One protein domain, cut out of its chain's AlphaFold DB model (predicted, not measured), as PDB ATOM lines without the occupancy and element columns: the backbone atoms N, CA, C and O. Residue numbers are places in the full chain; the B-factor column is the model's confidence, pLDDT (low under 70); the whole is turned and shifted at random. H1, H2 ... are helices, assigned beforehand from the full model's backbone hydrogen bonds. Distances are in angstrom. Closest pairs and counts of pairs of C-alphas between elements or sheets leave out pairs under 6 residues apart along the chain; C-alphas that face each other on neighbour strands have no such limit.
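What this domain is: This is residues 2 to 95 of the 343 residues of an uncharacterized protein of Wuchereria bancrofti (UniProt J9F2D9). Three helices, H2, H3 and H4, cross steeply and touch one another in a small head, and far from it at the other end of a long link lies the short helix H1 with the unnamed residues 2 to 17. The link, residues 24 to 35, joins these two parts, and H1 touches no helix. The printed part has 94 residues with four named helices in the order H1, H2, H3, H4 and no named strand; the class is all helix, though the helices hold 41 of the 94 residues. It is extended, with a radius of gyration of the C-alphas of 20.1 A and spans of 55 by 30 by 25 A.

How they stand to each other: Start at H1, residues 18 to 23, which is apart from H2, residues 36 to 49, from H3, residues 56 to 65, and from H4, residues 70 to 80. H2 and H3 touch at a steep tilt of 54 degrees, opposite ways; look at the C-alphas of Thr 36 and Ala 63, their closest, 5.5 A apart. H2 touches H4 with residues 39 to 43 alone, at a steep tilt of 48 degrees, the same way, the closest C-alphas being those of Leu 43 and Ile 74 at 6.8 A. H3 and H4 touch at a steep tilt of 52 degrees, opposite ways, closest at the C-alphas of Ala 63 and Ala 73, 5.7 A. In H1, H2, H3 and H4 every O i to N i+4 pair is within hydrogen-bond range.

Where its parts are: Find C-alpha 18 at (373.997, 332.680, 112.079), where H1 begins its 8.8 A. From C-alpha 36 at (361.286, 319.703, 138.015) H2 runs 19.8 A; H3 covers 14.5 A, and H4 15.6 A to C-alpha 80 at (349.541, 306.089, 138.388).

The domain as a whole: The C-alphas farthest apart, Gln 23 and Arg 84, are 57.5 A apart. The printed part has no cut; the link H1 to H2 is long, H2 to H3 short, H3 to H4 tight. The model's pLDDT is under 70 at residues 2 to 15, 28, 82 to 85 and 89 to 95.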
ATOM      1  N   SER A   2     355.913 313.540  99.240       37.25
ATOM      2  CA  SER A   2     356.540 314.687  99.905       37.25
ATOM      3  C   SER A   2     357.958 314.805  99.363       37.25
ATOM      4  O   SER A   2     358.888 314.232  99.934       37.25
ATOM      5  N   ASP A   3     358.091 315.480  98.225       46.31
ATOM      6  CA  ASP A   3     359.375 315.775  97.591       46.31
ATOM      7  C   ASP A   3     360.139 316.796  98.433       46.31
ATOM      8  O   ASP A   3     360.184 317.990  98.148       46.31
ATOM      9  N   VAL A   4     360.766 316.327  99.507       43.69
ATOM     10  CA  VAL A   4     361.846 317.073 100.146       43.69
ATOM     11  C   VAL A   4     363.129 316.673  99.427       43.69
ATOM     12  O   VAL A   4     363.913 315.867  99.916       43.69
ATOM     13  N   ASN A   5     363.331 317.233  98.235       48.81
ATOM     14  CA  ASN A   5     364.495 316.938  97.393       48.81
ATOM     15  C   ASN A   5     365.820 317.465  97.975       48.81
ATOM     16  O   ASN A   5     366.882 317.202  97.416       48.81
ATOM     17  N   SER A   6     365.793 318.217  99.085       52.88
ATOM     18  CA  SER A   6     366.987 318.715  99.779       52.88
ATOM     19  C   SER A   6     366.673 319.225 101.190       52.88
ATOM     20  O   SER A   6     365.584 319.732 101.456       52.88
ATOM     21  N   CYS A   7     367.659 319.171 102.096       54.00
ATOM     22  CA  CYS A   7     367.542 319.608 103.500       54.00
ATOM     23  C   CYS A   7     367.243 321.111 103.709       54.00
ATOM     24  O   CYS A   7     367.035 321.553 104.838       54.00
ATOM     25  N   TRP A   8     367.203 321.865 102.616       55.91
ATOM     26  CA  TRP A   8     367.067 323.308 102.503       55.91
ATOM     27  C   TRP A   8     365.587 323.706 102.661       55.91
ATOM     28  O   TRP A   8     365.270 324.684 103.329       55.91
ATOM     29  N   TYR A   9     364.659 322.863 102.191       50.31
ATOM     30  CA  TYR A   9     363.211 323.046 102.381       50.31
ATOM     31  C   TYR A   9     362.735 322.822 103.825       50.31
ATOM     32  O   TYR A   9     361.605 323.157 104.160       50.31
ATOM     33  N   LEU A  10     363.576 322.236 104.682       58.16
ATOM     34  CA  LEU A  10     363.187 321.833 106.037       58.16
ATOM     35  C   LEU A  10     363.455 322.907 107.090       58.16
ATOM     36  O   LEU A  10     362.805 322.916 108.132       58.16
ATOM     37  N   SER A  11     364.456 323.766 106.881       60.97
ATOM     38  CA  SER A  11     364.789 324.803 107.854       60.97
ATOM     39  C   SER A  11     365.696 325.883 107.259       60.97
ATOM     40  O   SER A  11     366.794 325.557 106.797       60.97
ATOM     41  N   PRO A  12     365.341 327.172 107.406       61.56
ATOM     42  CA  PRO A  12     366.233 328.291 107.100       61.56
ATOM     43  C   PRO A  12     367.574 328.221 107.849       61.56
ATOM     44  O   PRO A  12     368.579 328.713 107.345       61.56
ATOM     45  N   LYS A  13     367.632 327.545 109.012       63.69
ATOM     46  CA  LYS A  13     368.871 327.333 109.789       63.69
ATOM     47  C   LYS A  13     369.911 326.476 109.065       63.69
ATOM     48  O   LYS A  13     371.085 326.548 109.400       63.69
ATOM     49  N   ARG A  14     369.481 325.633 108.119       63.75
ATOM     50  CA  ARG A  14     370.371 324.740 107.361       63.75
ATOM     51  C   ARG A  14     371.003 325.423 106.148       63.75
ATOM     52  O   ARG A  14     371.995 324.916 105.643       63.75
ATOM     53  N   ILE A  15     370.435 326.546 105.706       68.94
ATOM     54  CA  ILE A  15     370.913 327.323 104.552       68.94
ATOM     55  C   ILE A  15     371.651 328.578 105.019       68.94
ATOM     56  O   ILE A  15     372.686 328.935 104.466       68.94
ATOM     57  N   LEU A  16     371.109 329.267 106.028       70.62
ATOM     58  CA  LEU A  16     371.570 330.589 106.429       70.62
ATOM     59  C   LEU A  16     372.498 330.498 107.653       70.62
ATOM     60  O   LEU A  16     372.053 330.082 108.734       70.62
ATOM     61  N   PRO A  17     373.767 330.927 107.534       74.00
ATOM     62  CA  PRO A  17     374.660 331.033 108.677       74.00
ATOM     63  C   PRO A  17     374.142 332.069 109.689       74.00
ATOM     64  O   PRO A  17     373.336 332.946 109.367       74.00
ATOM     65  N   ALA A  18     374.565 331.935 110.950       70.19
ATOM     66  CA  ALA A  18     373.997 332.680 112.079       70.19
ATOM     67  C   ALA A  18     374.032 334.210 111.890       70.19
ATOM     68  O   ALA A  18     373.056 334.883 112.205       70.19
ATOM     69  N   ASN A  19     375.103 334.743 111.296       77.62
ATOM     70  CA  ASN A  19     375.250 336.169 110.997       77.62
ATOM     71  C   ASN A  19     374.175 336.695 110.026       77.62
ATOM     72  O   ASN A  19     373.642 337.779 110.245       77.62
ATOM     73  N   ILE A  20     373.818 335.922 108.995       74.56
ATOM     74  CA  ILE A  20     372.783 336.303 108.020       74.56
ATOM     75  C   ILE A  20     371.390 336.211 108.653       74.56
ATOM     76  O   ILE A  20     370.543 337.070 108.420       74.56
ATOM     77  N   ARG A  21     371.151 335.209 109.511       70.69
ATOM     78  CA  ARG A  21     369.875 335.072 110.235       70.69
ATOM     79  C   ARG A  21     369.603 336.265 111.153       70.69
ATOM     80  O   ARG A  21     368.482 336.765 111.161       70.69
ATOM     81  N   CYS A  22     370.626 336.762 111.850       70.81
ATOM     82  CA  CYS A  22     370.516 337.971 112.667       70.81
ATOM     83  C   CYS A  22     370.228 339.226 111.824       70.81
ATOM     84  O   CYS A  22     369.402 340.040 112.218       70.81
ATOM     85  N   GLN A  23     370.862 339.376 110.653       75.06
ATOM     86  CA  GLN A  23     370.622 340.522 109.761       75.06
ATOM     87  C   GLN A  23     369.211 340.537 109.161       75.06
ATOM     88  O   GLN A  23     368.650 341.604 108.936       75.06
ATOM     89  N   LEU A  24     368.633 339.360 108.917       79.19
ATOM     90  CA  LEU A  24     367.279 339.205 108.382       79.19
ATOM     91  C   LEU A  24     366.179 339.315 109.454       79.19
ATOM     92  O   LEU A  24     365.007 339.155 109.124       79.19
ATOM     93  N   GLY A  25     366.535 339.566 110.719       77.50
ATOM     94  CA  GLY A  25     365.566 339.720 111.809       77.50
ATOM     95  C   GLY A  25     364.881 338.416 112.223       77.50
ATOM     96  O   GLY A  25     363.738 338.439 112.669       77.50
ATOM     97  N   PHE A  26     365.539 337.262 112.056       75.62
ATOM     98  CA  PHE A  26     365.020 336.013 112.618       75.62
ATOM     99  C   PHE A  26     365.235 335.989 114.134       75.62
ATOM    100  O   PHE A  26     366.344 335.719 114.598       75.62
ATOM    101  N   ASP A  27     364.159 336.185 114.891       72.38
ATOM    102  CA  ASP A  27     364.162 335.986 116.339       72.38
ATOM    103  C   ASP A  27     364.067 334.490 116.674       72.38
ATOM    104  O   ASP A  27     363.117 333.792 116.309       72.38
ATOM    105  N   GLU A  28     365.087 333.967 117.355       68.44
ATOM    106  CA  GLU A  28     365.164 332.558 117.733       68.44
ATOM    107  C   GLU A  28     364.654 332.353 119.165       68.44
ATOM    108  O   GLU A  28     365.281 332.772 120.135       68.44
ATOM    109  N   LEU A  29     363.524 331.656 119.296       77.50
ATOM    110  CA  LEU A  29     362.982 331.232 120.585       77.50
ATOM    111  C   LEU A  29     363.423 329.796 120.884       77.50
ATOM    112  O   LEU A  29     362.972 328.844 120.244       77.50
ATOM    113  N   SER A  30     364.309 329.635 121.865       77.31
ATOM    114  CA  SER A  30     364.688 328.330 122.407       77.31
ATOM    115  C   SER A  30     363.871 328.014 123.657       77.31
ATOM    116  O   SER A  30     363.889 328.781 124.621       77.31
ATOM    117  N   PHE A  31     363.206 326.862 123.673       83.25
ATOM    118  CA  PHE A  31     362.509 326.362 124.856       83.25
ATOM    119  C   PHE A  31     363.408 325.374 125.596       83.25
ATOM    120  O   PHE A  31     363.808 324.353 125.042       83.25
ATOM    121  N   ASN A  32     363.725 325.688 126.850       86.56
ATOM    122  CA  ASN A  32     364.455 324.781 127.728       86.56
ATOM    123  C   ASN A  32     363.507 323.739 128.328       86.56
ATOM    124  O   ASN A  32     362.305 323.976 128.464       86.56
ATOM    125  N   ALA A  33     364.074 322.603 128.732       85.25
ATOM    126  CA  ALA A  33     363.361 321.594 129.503       85.25
ATOM    127  C   ALA A  33     362.745 322.223 130.765       85.25
ATOM    128  O   ALA A  33     363.359 323.073 131.421       85.25
ATOM    129  N   SER A  34     361.517 321.825 131.103       88.56
ATOM    130  CA  SER A  34     360.830 322.395 132.261       88.56
ATOM    131  C   SER A  34     361.521 321.968 133.550       88.56
ATOM    132  O   SER A  34     361.756 320.784 133.778       88.56
ATOM    133  N   ALA A  35     361.808 322.925 134.432       91.25
ATOM    134  CA  ALA A  35     362.386 322.604 135.729       91.25
ATOM    135  C   ALA A  35     361.442 321.695 136.535       91.25
ATOM    136  O   ALA A  35     360.234 321.939 136.619       91.25
ATOM    137  N   THR A  36     362.012 320.696 137.208       90.12
ATOM    138  CA  THR A  36     361.286 319.703 138.015       90.12
ATOM    139  C   THR A  36     360.357 320.338 139.050       90.12
ATOM    140  O   THR A  36     359.276 319.819 139.324       90.12
ATOM    141  N   VAL A  37     360.736 321.494 139.603       92.62
ATOM    142  CA  VAL A  37     359.927 322.251 140.571       92.62
ATOM    143  C   VAL A  37     358.621 322.746 139.941       92.62
ATOM    144  O   VAL A  37     357.554 322.621 140.549       92.62
ATOM    145  N   PHE A  38     358.678 323.263 138.709       92.81
ATOM    146  CA  PHE A  38     357.490 323.724 137.988       92.81
ATOM    147  C   PHE A  38     356.597 322.557 137.580       92.81
ATOM    148  O   PHE A  38     355.387 322.623 137.804       92.81
ATOM    149  N   LEU A  39     357.190 321.467 137.079       91.75
ATOM    150  CA  LEU A  39     356.457 320.235 136.779       91.75
ATOM    151  C   LEU A  39     355.758 319.684 138.024       91.75
ATOM    152  O   LEU A  39     354.557 319.449 137.992       91.75
ATOM    153  N   SER A  40     356.458 319.580 139.155       92.56
ATOM    154  CA  SER A  40     355.884 319.085 140.414       92.56
ATOM    155  C   SER A  40     354.701 319.936 140.884       92.56
ATOM    156  O   SER A  40     353.688 319.408 141.344       92.56
ATOM    157  N   LYS A  41     354.797 321.266 140.751       93.88
ATOM    158  CA  LYS A  41     353.709 322.189 141.106       93.88
ATOM    159  C   LYS A  41     352.502 322.023 140.177       93.88
ATOM    160  O   LYS A  41     351.368 322.023 140.656       93.88
ATOM    161  N   ALA A  42     352.739 321.859 138.875       94.44
ATOM    162  CA  ALA A  42     351.689 321.620 137.889       94.44
ATOM    163  C   ALA A  42     350.996 320.265 138.109       94.44
ATOM    164  O   ALA A  42     349.773 320.219 138.216       94.44
ATOM    165  N   LEU A  43     351.763 319.185 138.276       92.19
ATOM    166  CA  LEU A  43     351.243 317.842 138.550       92.19
ATOM    167  C   LEU A  43     350.441 317.793 139.853       92.19
ATOM    168  O   LEU A  43     349.357 317.219 139.878       92.19
ATOM    169  N   ARG A  44     350.912 318.459 140.917       93.12
ATOM    170  CA  ARG A  44     350.147 318.580 142.168       93.12
ATOM    171  C   ARG A  44     348.805 319.264 141.938       93.12
ATOM    172  O   ARG A  44     347.796 318.813 142.466       93.12
ATOM    173  N   ARG A  45     348.778 320.341 141.149       94.06
ATOM    174  CA  ARG A  45     347.530 321.030 140.801       94.06
ATOM    175  C   ARG A  45     346.581 320.114 140.025       94.06
ATOM    176  O   ARG A  45     345.394 320.112 140.323       94.06
ATOM    177  N   ILE A  46     347.091 319.338 139.069       92.75
ATOM    178  CA  ILE A  46     346.292 318.375 138.296       92.75
ATOM    179  C   ILE A  46     345.715 317.291 139.216       92.75
ATOM    180  O   ILE A  46     344.512 317.056 139.181       92.75
ATOM    181  N   ALA A  47     346.532 316.688 140.083       89.75
ATOM    182  CA  ALA A  47     346.082 315.663 141.028       89.75
ATOM    183  C   ALA A  47     344.971 316.178 141.963       89.75
ATOM    184  O   ALA A  47     343.970 315.491 142.160       89.75
ATOM    185  N   LEU A  48     345.101 317.417 142.458       90.06
ATOM    186  CA  LEU A  48     344.064 318.076 143.259       90.06
ATOM    187  C   LEU A  48     342.754 318.256 142.478       90.06
ATOM    188  O   LEU A  48     341.689 317.965 143.007       90.06
ATOM    189  N   LEU A  49     342.821 318.700 141.217       91.56
ATOM    190  CA  LEU A  49     341.631 318.879 140.370       91.56
ATOM    191  C   LEU A  49     340.940 317.553 140.026       91.56
ATOM    192  O   LEU A  49     339.723 317.517 139.868       91.56
ATOM    193  N   LEU A  50     341.704 316.464 139.930       87.50
ATOM    194  CA  LEU A  50     341.186 315.119 139.677       87.50
ATOM    195  C   LEU A  50     340.693 314.409 140.951       87.50
ATOM    196  O   LEU A  50     340.189 313.291 140.854       87.50
ATOM    197  N   ASN A  51     340.795 315.046 142.127       86.31
ATOM    198  CA  ASN A  51     340.510 314.451 143.439       86.31
ATOM    199  C   ASN A  51     341.307 313.158 143.700       86.31
ATOM    200  O   ASN A  51     340.770 312.192 144.238       86.31
ATOM    201  N   VAL A  52     342.582 313.138 143.297       85.94
ATOM    202  CA  VAL A  52     343.499 312.010 143.513       85.94
ATOM    203  C   VAL A  52     344.429 312.321 144.682       85.94
ATOM    204  O   VAL A  52     345.152 313.321 144.673       85.94
ATOM    205  N   ASN A  53     344.469 311.422 145.666       83.56
ATOM    206  CA  ASN A  53     345.382 311.517 146.805       83.56
ATOM    207  C   ASN A  53     346.782 311.006 146.432       83.56
ATOM    208  O   ASN A  53     347.117 309.852 146.676       83.56
ATOM    209  N   ALA A  54     347.606 311.878 145.845       84.12
ATOM    210  CA  ALA A  54     349.014 311.606 145.555       84.12
ATOM    211  C   ALA A  54     349.932 312.329 146.552       84.12
ATOM    212  O   ALA A  54     349.793 313.535 146.788       84.12
ATOM    213  N   SER A  55     350.903 311.617 147.126       87.25
ATOM    214  CA  SER A  55     351.846 312.226 148.067       87.25
ATOM    215  C   SER A  55     352.833 313.181 147.364       87.25
ATOM    216  O   SER A  55     353.169 313.006 146.186       87.25
ATOM    217  N   PRO A  56     353.365 314.195 148.075       86.19
ATOM    218  CA  PRO A  56     354.392 315.092 147.546       86.19
ATOM    219  C   PRO A  56     355.625 314.393 146.960       86.19
ATOM    220  O   PRO A  56     356.175 314.872 145.970       86.19
ATOM    221  N   SER A  57     356.060 313.287 147.568       84.62
ATOM    222  CA  SER A  57     357.211 312.497 147.123       84.62
ATOM    223  C   SER A  57     356.921 311.769 145.811       84.62
ATOM    224  O   SER A  57     357.754 311.803 144.908       84.62
ATOM    225  N   GLN A  58     355.728 311.189 145.664       85.69
ATOM    226  CA  GLN A  58     355.297 310.517 144.433       85.69
ATOM    227  C   GLN A  58     355.224 311.489 143.250       85.69
ATOM    228  O   GLN A  58     355.755 311.209 142.177       85.69
ATOM    229  N   ILE A  59     354.649 312.676 143.462       88.25
ATOM    230  CA  ILE A  59     354.583 313.723 142.431       88.25
ATOM    231  C   ILE A  59     355.987 314.178 142.013       88.25
ATOM    232  O   ILE A  59     356.250 314.369 140.824       88.25
ATOM    233  N   LYS A  60     356.897 314.342 142.981       88.38
ATOM    234  CA  LYS A  60     358.283 314.736 142.712       88.38
ATOM    235  C   LYS A  60     359.008 313.681 141.870       88.38
ATOM    236  O   LYS A  60     359.650 314.037 140.891       88.38
ATOM    237  N   LYS A  61     358.830 312.401 142.200       83.44
ATOM    238  CA  LYS A  61     359.405 311.262 141.470       83.44
ATOM    239  C   LYS A  61     358.920 311.208 140.016       83.44
ATOM    240  O   LYS A  61     359.726 311.050 139.105       83.44
ATOM    241  N   ILE A  62     357.623 311.435 139.778       84.88
ATOM    242  CA  ILE A  62     357.072 311.547 138.415       84.88
ATOM    243  C   ILE A  62     357.732 312.704 137.650       84.88
ATOM    244  O   ILE A  62     358.140 312.534 136.501       84.88
ATOM    245  N   ALA A  63     357.861 313.876 138.276       86.50
ATOM    246  CA  ALA A  63     358.471 315.043 137.643       86.50
ATOM    247  C   ALA A  63     359.956 314.823 137.303       86.50
ATOM    248  O   ALA A  63     360.388 315.214 136.220       86.50
ATOM    249  N   GLU A  64     360.723 314.194 138.200       84.06
ATOM    250  CA  GLU A  64     362.142 313.868 137.991       84.06
ATOM    251  C   GLU A  64     362.322 312.908 136.812       84.06
ATOM    252  O   GLU A  64     363.127 313.168 135.921       84.06
ATOM    253  N   ASN A  65     361.491 311.870 136.735       79.31
ATOM    254  CA  ASN A  65     361.558 310.868 135.670       79.31
ATOM    255  C   ASN A  65     361.153 311.375 134.290       79.31
ATOM    256  O   ASN A  65     361.401 310.714 133.286       79.31
ATOM    257  N   SER A  66     360.517 312.540 134.228       80.81
ATOM    258  CA  SER A  66     360.032 313.106 132.972       80.81
ATOM    259  C   SER A  66     361.086 313.946 132.254       80.81
ATOM    260  O   SER A  66     360.814 314.437 131.164       80.81
ATOM    261  N   ASN A  67     362.275 314.147 132.846       80.50
ATOM    262  CA  ASN A  67     363.389 314.912 132.260       80.50
ATOM    263  C   ASN A  67     362.980 316.286 131.688       80.50
ATOM    264  O   ASN A  67     363.535 316.764 130.700       80.50
ATOM    265  N   GLY A  68     361.993 316.934 132.310       80.25
ATOM    266  CA  GLY A  68     361.491 318.239 131.881       80.25
ATOM    267  C   GLY A  68     360.477 318.226 130.728       80.25
ATOM    268  O   GLY A  68     360.064 319.309 130.305       80.25
ATOM    269  N   ASP A  69     360.041 317.052 130.254       81.62
ATOM    270  CA  ASP A  69     358.935 316.902 129.300       81.62
ATOM    271  C   ASP A  69     357.580 316.908 130.032       81.62
ATOM    272  O   ASP A  69     357.261 316.036 130.845       81.62
ATOM    273  N   ILE A  70     356.762 317.919 129.733       88.56
ATOM    274  CA  ILE A  70     355.435 318.108 130.334       88.56
ATOM    275  C   ILE A  70     354.477 316.974 129.944       88.56
ATOM    276  O   ILE A  70     353.675 316.539 130.771       88.56
ATOM    277  N   ARG A  71     354.546 316.486 128.701       81.00
ATOM    278  CA  ARG A  71     353.661 315.429 128.198       81.00
ATOM    279  C   ARG A  71     353.954 314.122 128.917       81.00
ATOM    280  O   ARG A  71     353.028 313.512 129.446       81.00
ATOM    281  N   THR A  72     355.228 313.745 129.000       79.44
ATOM    282  CA  THR A  72     355.662 312.549 129.734       79.44
ATOM    283  C   THR A  72     355.271 312.637 131.209       79.44
ATOM    284  O   THR A  72     354.757 311.670 131.766       79.44
ATOM    285  N   ALA A  73     355.407 313.813 131.829       84.19
ATOM    286  CA  ALA A  73     355.016 314.033 133.221       84.19
ATOM    287  C   ALA A  73     353.522 313.817 133.481       84.19
ATOM    288  O   ALA A  73     353.149 313.129 134.433       84.19
ATOM    289  N   ILE A  74     352.660 314.391 132.639       87.19
ATOM    290  CA  ILE A  74     351.204 314.228 132.754       87.19
ATOM    291  C   ILE A  74     350.809 312.775 132.487       87.19
ATOM    292  O   ILE A  74     349.966 312.225 133.193       87.19
ATOM    293  N   HIS A  75     351.441 312.145 131.502       79.56
ATOM    294  CA  HIS A  75     351.158 310.763 131.158       79.56
ATOM    295  C   HIS A  75     351.537 309.800 132.290       79.56
ATOM    296  O   HIS A  75     350.713 308.997 132.719       79.56
ATOM    297  N   ASN A  76     352.740 309.934 132.846       79.50
ATOM    298  CA  ASN A  76     353.175 309.148 134.000       79.50
ATOM    299  C   ASN A  76     352.220 309.323 135.192       79.50
ATOM    300  O   ASN A  76     351.891 308.352 135.867       79.50
ATOM    301  N   LEU A  77     351.709 310.540 135.416       84.00
ATOM    302  CA  LEU A  77     350.673 310.778 136.422       84.00
ATOM    303  C   LEU A  77     349.379 310.012 136.103       84.00
ATOM    304  O   LEU A  77     348.821 309.378 136.994       84.00
ATOM    305  N   GLN A  78     348.921 310.018 134.851       82.38
ATOM    306  CA  GLN A  78     347.752 309.248 134.412       82.38
ATOM    307  C   GLN A  78     347.963 307.729 134.560       82.38
ATOM    308  O   GLN A  78     347.034 307.008 134.931       82.38
ATOM    309  N   LEU A  79     349.173 307.213 134.326       76.31
ATOM    310  CA  LEU A  79     349.507 305.804 134.561       76.31
ATOM    311  C   LEU A  79     349.432 305.416 136.042       76.31
ATOM    312  O   LEU A  79     349.059 304.286 136.347       76.31
ATOM    313  N   CYS A  80     349.686 306.345 136.957       78.88
ATOM    314  CA  CYS A  80     349.541 306.089 138.388       78.88
ATOM    315  C   CYS A  80     348.097 306.213 138.901       78.88
ATOM    316  O   CYS A  80     347.828 305.851 140.039       78.88
ATOM    317  N   ILE A  81     347.157 306.727 138.103       79.81
ATOM    318  CA  ILE A  81     345.753 306.892 138.512       79.81
ATOM    319  C   ILE A  81     344.932 305.712 137.996       79.81
ATOM    320  O   ILE A  81     344.941 305.428 136.797       79.81
ATOM    321  N   ASP A  82     344.219 305.022 138.881       68.44
ATOM    322  CA  ASP A  82     343.267 303.972 138.498       68.44
ATOM    323  C   ASP A  82     341.837 304.533 138.344       68.44
ATOM    324  O   ASP A  82     341.540 305.646 138.787       68.44
ATOM    325  N   GLY A  83     340.916 303.769 137.747       65.44
ATOM    326  CA  GLY A  83     339.519 304.167 137.514       65.44
ATOM    327  C   GLY A  83     338.748 304.568 138.783       65.44
ATOM    328  O   GLY A  83     337.742 305.270 138.702       65.44
ATOM    329  N   ARG A  84     339.249 304.193 139.969       68.06
ATOM    330  CA  ARG A  84     338.721 304.588 141.289       68.06
ATOM    331  C   ARG A  84     339.286 305.909 141.830       68.06
ATOM    332  O   ARG A  84     338.946 306.290 142.943       68.06
ATOM    333  N   ARG A  85     340.124 306.613 141.056       68.75
ATOM    334  CA  ARG A  85     340.862 307.835 141.454       68.75
ATOM    335  C   ARG A  85     341.852 307.621 142.603       68.75
ATOM    336  O   ARG A  85     342.298 308.577 143.236       68.75
ATOM    337  N   GLU A  86     342.226 306.372 142.843       74.19
ATOM    338  CA  GLU A  86     343.300 306.024 143.764       74.19
ATOM    339  C   GLU A  86     344.646 306.097 143.042       74.19
ATOM    340  O   GLU A  86     344.750 305.813 141.844       74.19
ATOM    341  N   PHE A  87     345.670 306.527 143.779       76.06
ATOM    342  CA  PHE A  87     347.034 306.583 143.276       76.06
ATOM    343  C   PHE A  87     347.706 305.228 143.512       76.06
ATOM    344  O   PHE A  87     348.097 304.908 144.633       76.06
ATOM    345  N   ASN A  88     347.859 304.454 142.444       71.69
ATOM    346  CA  ASN A  88     348.595 303.201 142.440       71.69
ATOM    347  C   ASN A  88     349.984 303.457 141.862       71.69
ATOM    348  O   ASN A  88     350.148 303.772 140.683       71.69
ATOM    349  N   GLU A  89     351.003 303.340 142.710       63.78
ATOM    350  CA  GLU A  89     352.394 303.506 142.299       63.78
ATOM    351  C   GLU A  89     352.831 302.278 141.485       63.78
ATOM    352  O   GLU A  89     353.450 301.353 142.005       63.78
ATOM    353  N   ILE A  90     352.483 302.250 140.194       55.97
ATOM    354  CA  ILE A  90     353.021 301.261 139.258       55.97
ATOM    355  C   ILE A  90     354.516 301.568 139.112       55.97
ATOM    356  O   ILE A  90     354.918 302.557 138.497       55.97
ATOM    357  N   CYS A  91     355.350 300.758 139.759       49.50
ATOM    358  CA  CYS A  91     356.797 300.779 139.583       49.50
ATOM    359  C   CYS A  91     357.214 299.777 138.486       49.50
ATOM    360  O   CYS A  91     356.569 298.742 138.347       49.50
ATOM    361  N   PRO A  92     358.301 300.060 137.738       50.38
ATOM    362  CA  PRO A  92     359.363 300.968 138.134       50.38
ATOM    363  C   PRO A  92     359.362 302.269 137.335       50.38
ATOM    364  O   PRO A  92     359.769 302.329 136.185       50.38
ATOM    365  N   LEU A  93     359.090 303.351 138.058       49.16
ATOM    366  CA  LEU A  93     359.581 304.720 137.856       49.16
ATOM    367  C   LEU A  93     361.139 304.796 137.860       49.16
ATOM    368  O   LEU A  93     361.722 305.740 138.379       49.16
ATOM    369  N   HIS A  94     361.828 303.774 137.355       43.69
ATOM    370  CA  HIS A  94     363.275 303.620 137.335       43.69
ATOM    371  C   HIS A  94     363.643 302.911 136.035       43.69
ATOM    372  O   HIS A  94     363.711 301.692 135.991       43.69
ATOM    373  N   SER A  95     363.851 303.668 134.962       38.47
ATOM    374  CA  SER A  95     364.963 303.423 134.043       38.47
ATOM    375  C   SER A  95     364.911 304.411 132.880       38.47
ATOM    376  O   SER A  95     363.856 304.655 132.302       38.47
TER     377      SER A  95